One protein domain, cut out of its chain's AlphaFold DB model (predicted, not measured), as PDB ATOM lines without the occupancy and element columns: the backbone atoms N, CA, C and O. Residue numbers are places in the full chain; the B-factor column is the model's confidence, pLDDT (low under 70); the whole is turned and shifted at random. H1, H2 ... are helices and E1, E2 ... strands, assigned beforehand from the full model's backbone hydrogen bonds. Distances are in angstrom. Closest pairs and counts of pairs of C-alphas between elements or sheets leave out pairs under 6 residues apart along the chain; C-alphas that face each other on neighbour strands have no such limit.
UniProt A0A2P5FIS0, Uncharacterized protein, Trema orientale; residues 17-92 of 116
ATOM      1  N   ILE A  17      52.378 -46.471 -17.244       89.44
ATOM      2  CA  ILE A  17      52.200 -45.305 -16.382       89.44
ATOM      3  C   ILE A  17      52.165 -45.796 -14.936       89.44
ATOM      4  O   ILE A  17      51.222 -46.474 -14.525       89.44
ATOM      5  N   ILE A  18      53.176 -45.439 -14.142       93.00
ATOM      6  CA  ILE A  18      53.314 -45.919 -12.764       93.00
ATOM      7  C   ILE A  18      53.045 -44.793 -11.763       93.00
ATOM      8  O   ILE A  18      53.751 -43.790 -11.706       93.00
ATOM      9  N   PHE A  19      52.064 -45.022 -10.896       92.56
ATOM     10  CA  PHE A  19      51.788 -44.251  -9.689       92.56
ATOM     11  C   PHE A  19      52.244 -45.054  -8.463       92.56
ATOM     12  O   PHE A  19      51.461 -45.735  -7.792       92.56
ATOM     13  N   ASP A  20      53.540 -44.991  -8.162       92.06
ATOM     14  CA  ASP A  20      54.180 -45.798  -7.116       92.06
ATOM     15  C   ASP A  20      53.873 -45.317  -5.687       92.06
ATOM     16  O   ASP A  20      53.976 -46.091  -4.736       92.06
ATOM     17  N   ARG A  21      53.466 -44.054  -5.527       92.12
ATOM     18  CA  ARG A  21      53.208 -43.403  -4.227       92.12
ATOM     19  C   ARG A  21      51.752 -43.026  -3.990       92.12
ATOM     20  O   ARG A  21      51.410 -42.654  -2.867       92.12
ATOM     21  N   LEU A  22      50.895 -43.105  -5.009       91.25
ATOM     22  CA  LEU A  22      49.498 -42.700  -4.879       91.25
ATOM     23  C   LEU A  22      48.758 -43.687  -3.975       91.25
ATOM     24  O   LEU A  22      48.543 -44.831  -4.357       91.25
ATOM     25  N   LYS A  23      48.373 -43.243  -2.774       87.00
ATOM     26  CA  LYS A  23      47.645 -44.069  -1.793       87.00
ATOM     27  C   LYS A  23      46.135 -43.945  -1.883       87.00
ATOM     28  O   LYS A  23      45.415 -44.879  -1.532       87.00
ATOM     29  N   ILE A  24      45.658 -42.787  -2.319       84.38
ATOM     30  CA  ILE A  24      44.241 -42.445  -2.353       84.38
ATOM     31  C   ILE A  24      43.955 -41.777  -3.693       84.38
ATOM     32  O   ILE A  24      44.638 -40.821  -4.053       84.38
ATOM     33  N   LEU A  25      42.934 -42.267  -4.394       86.12
ATOM     34  CA  LEU A  25      42.389 -41.650  -5.599       86.12
ATOM     35  C   LEU A  25      40.908 -41.346  -5.369       86.12
ATOM     36  O   LEU A  25      40.146 -42.222  -4.962       86.12
ATOM     37  N   VAL A  26      40.515 -40.100  -5.622       81.69
ATOM     38  CA  VAL A  26      39.133 -39.630  -5.501       81.69
ATOM     39  C   VAL A  26      38.690 -39.085  -6.853       81.69
ATOM     40  O   VAL A  26      39.317 -38.174  -7.384       81.69
ATOM     41  N   LEU A  27      37.608 -39.643  -7.385       80.81
ATOM     42  CA  LEU A  27      36.906 -39.161  -8.568       80.81
ATOM     43  C   LEU A  27      35.554 -38.612  -8.106       80.81
ATOM     44  O   LEU A  27      34.703 -39.367  -7.631       80.81
ATOM     45  N   HIS A  28      35.380 -37.297  -8.192       77.44
ATOM     46  CA  HIS A  28      34.204 -36.597  -7.683       77.44
ATOM     47  C   HIS A  28      33.616 -35.685  -8.759       77.44
ATOM     48  O   HIS A  28      34.354 -34.900  -9.346       77.44
ATOM     49  N   ASP A  29      32.311 -35.825  -9.002       75.50
ATOM     50  CA  ASP A  29      31.519 -34.990  -9.917       75.50
ATOM     51  C   ASP A  29      32.140 -34.833 -11.318       75.50
ATOM     52  O   ASP A  29      32.197 -33.761 -11.918       75.50
ATOM     53  N   LEU A  30      32.644 -35.942 -11.865       77.31
ATOM     54  CA  LEU A  30      33.249 -35.976 -13.198       77.31
ATOM     55  C   LEU A  30      32.189 -36.326 -14.251       77.31
ATOM     56  O   LEU A  30      32.347 -37.268 -15.022       77.31
ATOM     57  N   SER A  31      31.085 -35.580 -14.268       72.12
ATOM     58  CA  SER A  31      29.867 -35.883 -15.041       72.12
ATOM     59  C   SER A  31      30.096 -36.039 -16.554       72.12
ATOM     60  O   SER A  31      29.427 -36.853 -17.176       72.12
ATOM     61  N   ASN A  32      31.091 -35.353 -17.128       75.69
ATOM     62  CA  ASN A  32      31.463 -35.471 -18.550       75.69
ATOM     63  C   ASN A  32      32.669 -36.393 -18.819       75.69
ATOM     64  O   ASN A  32      33.141 -36.475 -19.954       75.69
ATOM     65  N   LEU A  33      33.233 -37.036 -17.792       77.06
ATOM     66  CA  LEU A  33      34.401 -37.896 -17.968       77.06
ATOM     67  C   LEU A  33      33.959 -39.267 -18.477       77.06
ATOM     68  O   LEU A  33      33.408 -40.057 -17.721       77.06
ATOM     69  N   ILE A  34      34.250 -39.561 -19.744       74.62
ATOM     70  CA  ILE A  34      33.928 -40.851 -20.374       74.62
ATOM     71  C   ILE A  34      34.964 -41.920 -19.984       74.62
ATOM     72  O   ILE A  34      34.605 -43.076 -19.739       74.62
ATOM     73  N   ASN A  35      36.235 -41.521 -19.886       76.00
ATOM     74  CA  ASN A  35      37.374 -42.365 -19.538       76.00
ATOM     75  C   ASN A  35      38.454 -41.523 -18.842       76.00
ATOM     76  O   ASN A  35      38.718 -40.399 -19.265       76.00
ATOM     77  N   LEU A  36      39.107 -42.059 -17.801       80.12
ATOM     78  CA  LEU A  36      40.234 -41.372 -17.146       80.12
ATOM     79  C   LEU A  36      41.489 -41.401 -18.029       80.12
ATOM     80  O   LEU A  36      42.285 -40.465 -18.021       80.12
ATOM     81  N   HIS A  37      41.656 -42.479 -18.792       82.19
ATOM     82  CA  HIS A  37      42.746 -42.645 -19.737       82.19
ATOM     83  C   HIS A  37      42.251 -43.318 -21.020       82.19
ATOM     84  O   HIS A  37      41.768 -44.451 -21.002       82.19
ATOM     85  N   SER A  38      42.388 -42.614 -22.142       80.25
ATOM     86  CA  SER A  38      41.932 -43.084 -23.459       80.25
ATOM     87  C   SER A  38      43.007 -43.835 -24.250       80.25
ATOM     88  O   SER A  38      42.728 -44.309 -25.346       80.25
ATOM     89  N   GLY A  39      44.233 -43.944 -23.732       81.75
ATOM     90  CA  GLY A  39      45.292 -44.743 -24.348       81.75
ATOM     91  C   GLY A  39      45.216 -46.225 -23.964       81.75
ATOM     92  O   GLY A  39      44.532 -46.613 -23.013       81.75
ATOM     93  N   THR A  40      45.985 -47.050 -24.669       83.38
ATOM     94  CA  THR A  40      46.125 -48.497 -24.411       83.38
ATOM     95  C   THR A  40      47.239 -48.836 -23.415       83.38
ATOM     96  O   THR A  40      47.367 -49.993 -23.015       83.38
ATOM     97  N   ALA A  41      48.012 -47.833 -22.979       85.81
ATOM     98  CA  ALA A  41      49.073 -47.977 -21.987       85.81
ATOM     99  C   ALA A  41      48.577 -48.642 -20.691       85.81
ATOM    100  O   ALA A  41      47.454 -48.407 -20.227       85.81
ATOM    101  N   MET A  42      49.444 -49.456 -20.089       87.25
ATOM    102  CA  MET A  42      49.177 -50.066 -18.790       87.25
ATOM    103  C   MET A  42      49.330 -49.015 -17.689       87.25
ATOM    104  O   MET A  42      50.285 -48.247 -17.693       87.25
ATOM    105  N   ILE A  43      48.405 -48.982 -16.729       91.25
ATOM    106  CA  ILE A  43      48.451 -48.066 -15.585       91.25
ATOM    107  C   ILE A  43      48.610 -48.870 -14.300       91.25
ATOM    108  O   ILE A  43      47.758 -49.693 -13.968       91.25
ATOM    109  N   SER A  44      49.654 -48.585 -13.532       93.00
ATOM    110  CA  SER A  44      49.972 -49.286 -12.290       93.00
ATOM    111  C   SER A  44      49.927 -48.360 -11.087       93.00
ATOM    112  O   SER A  44      50.734 -47.448 -10.949       93.00
ATOM    113  N   PHE A  45      49.032 -48.644 -10.149       93.81
ATOM    114  CA  PHE A  45      48.951 -47.973  -8.858       93.81
ATOM    115  C   PHE A  45      49.488 -48.878  -7.743       93.81
ATOM    116  O   PHE A  45      48.739 -49.583  -7.060       93.81
ATOM    117  N   LEU A  46      50.807 -48.863  -7.538       92.69
ATOM    118  CA  LEU A  46      51.488 -49.832  -6.663       92.69
ATOM    119  C   LEU A  46      51.194 -49.635  -5.169       92.69
ATOM    120  O   LEU A  46      51.354 -50.566  -4.373       92.69
ATOM    121  N   CYS A  47      50.784 -48.429  -4.777       92.81
ATOM    122  CA  CYS A  47      50.474 -48.091  -3.390       92.81
ATOM    123  C   CYS A  47      49.022 -47.686  -3.146       92.81
ATOM    124  O   CYS A  47      48.718 -47.264  -2.034       92.81
ATOM    125  N   LEU A  48      48.131 -47.829  -4.130       92.56
ATOM    126  CA  LEU A  48      46.753 -47.371  -3.983       92.56
ATOM    127  C   LEU A  48      45.992 -48.271  -3.017       92.56
ATOM    128  O   LEU A  48      45.762 -49.441  -3.290       92.56
ATOM    129  N   GLU A  49      45.600 -47.694  -1.888       87.81
ATOM    130  CA  GLU A  49      44.877 -48.373  -0.815       87.81
ATOM    131  C   GLU A  49      43.367 -48.125  -0.930       87.81
ATOM    132  O   GLU A  49      42.573 -48.991  -0.550       87.81
ATOM    133  N   LYS A  50      42.968 -46.943  -1.434       83.62
ATOM    134  CA  LYS A  50      41.569 -46.493  -1.501       83.62
ATOM    135  C   LYS A  50      41.247 -45.785  -2.813       83.62
ATOM    136  O   LYS A  50      41.904 -44.808  -3.168       83.62
ATOM    137  N   LEU A  51      40.171 -46.228  -3.458       85.25
ATOM    138  CA  LEU A  51      39.540 -45.558  -4.593       85.25
ATOM    139  C   LEU A  51      38.131 -45.110  -4.192       85.25
ATOM    140  O   LEU A  51      37.316 -45.936  -3.775       85.25
ATOM    141  N   VAL A  52      37.851 -43.816  -4.316       79.31
ATOM    142  CA  VAL A  52      36.532 -43.229  -4.049       79.31
ATOM    143  C   VAL A  52      35.966 -42.667  -5.342       79.31
ATOM    144  O   VAL A  52      36.636 -41.899  -6.023       79.31
ATOM    145  N   ILE A  53      34.734 -43.046  -5.663       78.50
ATOM    146  CA  ILE A  53      33.977 -42.554  -6.811       78.50
ATOM    147  C   ILE A  53      32.635 -42.032  -6.292       78.50
ATOM    148  O   ILE A  53      31.787 -42.797  -5.822       78.50
ATOM    149  N   SER A  54      32.443 -40.723  -6.369       75.88
ATOM    150  CA  SER A  54      31.244 -40.023  -5.892       75.88
ATOM    151  C   SER A  54      30.635 -39.172  -6.976       75.88
ATOM    152  O   SER A  54      31.382 -38.658  -7.804       75.88
ATOM    153  N   HIS A  55      29.310 -39.002  -6.919       66.38
ATOM    154  CA  HIS A  55      28.531 -38.312  -7.947       66.38
ATOM    155  C   HIS A  55      28.852 -38.903  -9.322       66.38
ATOM    156  O   HIS A  55      29.734 -38.439 -10.036       66.38
ATOM    157  N   TYR A  56      28.200 -40.045  -9.577       66.69
ATOM    158  CA  TYR A  56      28.568 -41.035 -10.587       66.69
ATOM    159  C   TYR A  56      28.946 -40.354 -11.910       66.69
ATOM    160  O   TYR A  56      28.056 -39.830 -12.580       66.69
ATOM    161  N   PRO A  57      30.236 -40.330 -12.284       62.47
ATOM    162  CA  PRO A  57      30.605 -39.846 -13.599       62.47
ATOM    163  C   PRO A  57      29.942 -40.754 -14.636       62.47
ATOM    164  O   PRO A  57      29.859 -41.963 -14.406       62.47
ATOM    165  N   GLU A  58      29.512 -40.234 -15.789       66.06
ATOM    166  CA  GLU A  58      29.056 -41.059 -16.930       66.06
ATOM    167  C   GLU A  58      30.209 -41.879 -17.561       66.06
ATOM    168  O   GLU A  58      30.186 -42.262 -18.731       66.06
ATOM    169  N   MET A  59      31.239 -42.160 -16.764       68.94
ATOM    170  CA  MET A  59      32.440 -42.875 -17.120       68.94
ATOM    171  C   MET A  59      32.080 -44.312 -17.460       68.94
ATOM    172  O   MET A  59      31.624 -45.085 -16.613       68.94
ATOM    173  N   GLN A  60      32.308 -44.668 -18.719       66.44
ATOM    174  CA  GLN A  60      32.033 -46.003 -19.236       66.44
ATOM    175  C   GLN A  60      33.136 -46.980 -18.829       66.44
ATOM    176  O   GLN A  60      32.867 -48.146 -18.543       66.44
ATOM    177  N   SER A  61      34.382 -46.502 -18.765       69.81
ATOM    178  CA  SER A  61      35.542 -47.284 -18.341       69.81
ATOM    179  C   SER A  61      36.611 -46.391 -17.716       69.81
ATOM    180  O   SER A  61      36.728 -45.214 -18.034       69.81
ATOM    181  N   PHE A  62      37.412 -46.934 -16.798       74.19
ATOM    182  CA  PHE A  62      38.499 -46.169 -16.177       74.19
ATOM    183  C   PHE A  62      39.678 -45.976 -17.148       74.19
ATOM    184  O   PHE A  62      40.210 -44.878 -17.270       74.19
ATOM    185  N   SER A  63      40.067 -47.030 -17.865       79.81
ATOM    186  CA  SER A  63      41.093 -47.002 -18.913       79.81
ATOM    187  C   SER A  63      40.695 -47.958 -20.035       79.81
ATOM    188  O   SER A  63      39.984 -48.933 -19.779       79.81
ATOM    189  N   LEU A  64      41.157 -47.693 -21.260       79.88
ATOM    190  CA  LEU A  64      41.123 -48.675 -22.352       79.88
ATOM    191  C   LEU A  64      42.276 -49.692 -22.259       79.88
ATOM    192  O   LEU A  64      42.183 -50.775 -22.830       79.88
ATOM    193  N   GLY A  65      43.341 -49.354 -21.528       81.56
ATOM    194  CA  GLY A  65      44.460 -50.242 -21.213       81.56
ATOM    195  C   GLY A  65      44.276 -51.035 -19.911       81.56
ATOM    196  O   GLY A  65      43.276 -50.913 -19.202       81.56
ATOM    197  N   THR A  66      45.284 -51.838 -19.567       86.62
ATOM    198  CA  THR A  66      45.284 -52.658 -18.341       86.62
ATOM    199  C   THR A  66      45.541 -51.805 -17.098       86.62
ATOM    200  O   THR A  66      46.403 -50.931 -17.116       86.62
ATOM    201  N   ILE A  67      44.838 -52.082 -15.995       89.12
ATOM    202  CA  ILE A  67      45.036 -51.402 -14.707       89.12
ATOM    203  C   ILE A  67      45.536 -52.403 -13.662       89.12
ATOM    204  O   ILE A  67      44.866 -53.396 -13.380       89.12
ATOM    205  N   SER A  68      46.676 -52.116 -13.038       91.06
ATOM    206  CA  SER A  68      47.235 -52.879 -11.918       91.06
ATOM    207  C   SER A  68      47.081 -52.100 -10.615       91.06
ATOM    208  O   SER A  68      47.538 -50.967 -10.488       91.06
ATOM    209  N   THR A  69      46.419 -52.696  -9.626       91.56
ATOM    210  CA  THR A  69      46.149 -52.076  -8.315       91.56
ATOM    211  C   THR A  69      46.398 -53.081  -7.180       91.56
ATOM    212  O   THR A  69      45.481 -53.443  -6.445       91.56
ATOM    213  N   PRO A  70      47.640 -53.571  -6.998       89.62
ATOM    214  CA  PRO A  70      47.933 -54.737  -6.153       89.62
ATOM    215  C   PRO A  70      47.605 -54.553  -4.663       89.62
ATOM    216  O   PRO A  70      47.505 -55.537  -3.935       89.62
ATOM    217  N   LYS A  71      47.460 -53.308  -4.191       89.62
ATOM    218  CA  LYS A  71      47.146 -52.982  -2.789       89.62
ATOM    219  C   LYS A  71      45.730 -52.444  -2.583       89.62
ATOM    220  O   LYS A  71      45.374 -52.101  -1.453       89.62
ATOM    221  N   LEU A  72      44.922 -52.371  -3.643       89.19
ATOM    222  CA  LEU A  72      43.585 -51.806  -3.549       89.19
ATOM    223  C   LEU A  72      42.667 -52.778  -2.814       89.19
ATOM    224  O   LEU A  72      42.249 -53.806  -3.337       89.19
ATOM    225  N   SER A  73      42.368 -52.428  -1.568       80.00
ATOM    226  CA  SER A  73      41.555 -53.244  -0.664       80.00
ATOM    227  C   SER A  73      40.050 -52.984  -0.785       80.00
ATOM    228  O   SER A  73      39.247 -53.783  -0.309       80.00
ATOM    229  N   GLY A  74      39.650 -51.880  -1.421       75.56
ATOM    230  CA  GLY A  74      38.243 -51.527  -1.558       75.56
ATOM    231  C   GLY A  74      37.995 -50.331  -2.470       75.56
ATOM    232  O   GLY A  74      38.750 -49.357  -2.475       75.56
ATOM    233  N   VAL A  75      36.889 -50.413  -3.209       77.25
ATOM    234  CA  VAL A  75      36.338 -49.322  -4.013       77.25
ATOM    235  C   VAL A  75      35.072 -48.833  -3.333       77.25
ATOM    236  O   VAL A  75      34.168 -49.612  -3.031       77.25
ATOM    237  N   ILE A  76      35.010 -47.533  -3.088       72.81
ATOM    238  CA  ILE A  76      33.849 -46.875  -2.513       72.81
ATOM    239  C   ILE A  76      33.138 -46.152  -3.661       72.81
ATOM    240  O   ILE A  76      33.659 -45.165  -4.170       72.81
ATOM    241  N   SER A  77      31.973 -46.648  -4.085       70.75
ATOM    242  CA  SER A  77      31.154 -46.054  -5.152       70.75
ATOM    243  C   SER A  77      29.789 -45.599  -4.624       70.75
ATOM    244  O   SER A  77      29.298 -46.138  -3.631       70.75
ATOM    245  N   LYS A  78      29.163 -44.617  -5.292       62.50
ATOM    246  CA  LYS A  78      27.823 -44.077  -4.959       62.50
ATOM    247  C   LYS A  78      27.730 -43.452  -3.566       62.50
ATOM    248  O   LYS A  78      26.784 -43.696  -2.822       62.50
ATOM    249  N   VAL A  79      28.725 -42.651  -3.216       61.53
ATOM    250  CA  VAL A  79      28.669 -41.861  -1.990       61.53
ATOM    251  C   VAL A  79      28.137 -40.480  -2.343       61.53
ATOM    252  O   VAL A  79      28.686 -39.838  -3.240       61.53
ATOM    253  N   ASP A  80      27.056 -40.073  -1.680       63.03
ATOM    254  CA  ASP A  80      26.640 -38.673  -1.646       63.03
ATOM    255  C   ASP A  80      27.638 -37.845  -0.819       63.03
ATOM    256  O   ASP A  80      28.380 -38.379   0.016       63.03
ATOM    257  N   ASP A  81      27.683 -36.541  -1.072       62.91
ATOM    258  CA  ASP A  81      28.625 -35.621  -0.420       62.91
ATOM    259  C   ASP A  81      28.598 -35.726   1.110       62.91
ATOM    260  O   ASP A  81      29.639 -35.733   1.777       62.91
ATOM    261  N   GLU A  82      27.403 -35.904   1.674       60.62
ATOM    262  CA  GLU A  82      27.197 -36.012   3.115       60.62
ATOM    263  C   GLU A  82      27.811 -37.303   3.694       60.62
ATOM    264  O   GLU A  82      28.413 -37.309   4.777       60.62
ATOM    265  N   SER A  83      27.720 -38.411   2.961       60.41
ATOM    266  CA  SER A  83      28.242 -39.715   3.364       60.41
ATOM    267  C   SER A  83      29.762 -39.805   3.229       60.41
ATOM    268  O   SER A  83      30.397 -40.487   4.043       60.41
ATOM    269  N   ILE A  84      30.375 -39.100   2.268       61.47
ATOM    270  CA  ILE A  84      31.841 -38.953   2.188       61.47
ATOM    271  C   ILE A  84      32.336 -38.218   3.428       61.47
ATOM    272  O   ILE A  84      33.253 -38.690   4.116       61.47
ATOM    273  N   TRP A  85      31.703 -37.080   3.713       56.22
ATOM    274  CA  TRP A  85      32.038 -36.196   4.817       56.22
ATOM    275  C   TRP A  85      31.956 -36.911   6.169       56.22
ATOM    276  O   TRP A  85      32.898 -36.877   6.963       56.22
ATOM    277  N   ARG A  86      30.871 -37.660   6.411       56.44
ATOM    278  CA  ARG A  86      30.664 -38.386   7.677       56.44
ATOM    279  C   ARG A  86      31.549 -39.616   7.851       56.44
ATOM    280  O   ARG A  86      31.875 -39.963   8.987       56.44
ATOM    281  N   ARG A  87      31.899 -40.328   6.773       55.25
ATOM    282  CA  ARG A  87      32.592 -41.631   6.870       55.25
ATOM    283  C   ARG A  87      34.108 -41.535   6.745       55.25
ATOM    284  O   ARG A  87      34.800 -42.488   7.106       55.25
ATOM    285  N   SER A  88      34.655 -40.416   6.274       55.53
ATOM    286  CA  SER A  88      36.090 -40.298   6.019       55.53
ATOM    287  C   SER A  88      36.809 -39.387   7.023       55.53
ATOM    288  O   SER A  88      37.140 -38.237   6.758       55.53
ATOM    289  N   LYS A  89      37.220 -39.956   8.165       57.59
ATOM    290  CA  LYS A  89      38.162 -39.287   9.096       57.59
ATOM    291  C   LYS A  89      39.505 -38.903   8.430       57.59
ATOM    292  O   LYS A  89      40.261 -38.117   8.984       57.59
ATOM    293  N   LEU A  90      39.798 -39.471   7.254       56.53
ATOM    294  CA  LEU A  90      41.011 -39.245   6.462       56.53
ATOM    295  C   LEU A  90      40.824 -38.315   5.250       56.53
ATOM    296  O   LEU A  90      41.816 -37.747   4.813       56.53
ATOM    297  N   LEU A  91      39.611 -38.162   4.696       60.16
ATOM    298  CA  LEU A  91      39.387 -37.305   3.514       60.16
ATOM    299  C   LEU A  91      38.674 -35.999   3.860       60.16
ATOM    300  O   LEU A  91      38.722 -35.081   3.051       60.16
ATOM    301  N   GLY A  92      38.080 -35.876   5.054       62.72
ATOM    302  CA  GLY A  92      37.479 -34.625   5.534       62.72
ATOM    303  C   GLY A  92      38.344 -33.379   5.278       62.72
ATOM    304  O   GLY A  92      37.836 -32.423   4.703       62.72
TER     305      GLY A  92
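This is residues 17 to 92 of the 116 residues of an uncharacterized protein of Trema orientale (UniProt A0A2P5FIS0). The chain is wound in stacked, roughly triangular turns, a short solenoid whose three sides are small parallel sheets: E1 with E4, E2 with E5 and E7, and E3 with E6. The first turn holds E1, E2 and E3, the second E4, E5 and E6, and an incomplete third holds residues 67 to 68 and E7; H1 packs on the outside of the side made by E2, E5 and E7. The printed part has 76 residues, with seven named strands followed by one helix, E1 E2 E3 E4 E5 E6 E7 H1, and the largest sheet has the order E2, E5, E7. The class is mostly strand, though under half of the residues are in named elements. The whole is compact, with a radius of gyration of the C-alphas of 12.8 A, and flat, spanning 36 by 27 by 14 A.

E1, residues 17 to 19, is 6.8 A long and begins with C-alpha 17 at (52.200, -45.305, -16.382). E2, residues 24 to 28, is 12.8 A long, and E3, residues 35 to 37, is 5.4 A. E4, residues 42 to 45, is 10.2 A long; E5, residues 50 to 54, is 13.0 A and begins with C-alpha 50 at (41.569, -46.493, -1.501). E6, residues 61 to 63, is 5.6 A long, and E7, residues 75 to 79, is 10.9 A. H1, residues 81 to 87, is 10.2 A long and ends with C-alpha 87 at (32.592, -41.631, 6.870).

In the largest sheet, E5 is the inner strand and E2 and E7 are the edge strands. E2 and E5 are parallel at 6 degrees; C-alphas 26 and 52 face each other at 4.7 A, and N 27 and O 52 are within hydrogen-bond range at 2.8 A. E5 and E7 are parallel at 22 degrees, with N 53 and O 76 at 2.8 A. H1 is on this sheet at a height of 9.2 A, over E7, and runs slantwise to the strands, only just, at 31 degrees to E7 on the local plane. The closest C-alphas of E5 and H1 are those of Ser 54 and Asp 81, 7.5 A apart. In H1 every O i to N i+4 pair is within hydrogen-bond range. E1 and E4 are parallel at 5 degrees, with N 19 and O 44 at 2.8 A. Residues 43 to 44 of E4 also pair, parallel, with residues 67 to 68. E3 and E6 are parallel at 7 degrees, with N 36 and O 62 at 3.1 A. E1 and E3 are apart, and E4 and E6 are only just apart, with their closest C-alphas at 8.1 A.

The two C-alphas farthest apart are those of Thr 40 and Arg 86, at 37.0 A. The printed part has no cut. The link from E6 to E7, with 11 residues between them, is long. The mean pLDDT of the printed part is 77.4; residues 55 to 61 and 78 to 92 are under 70.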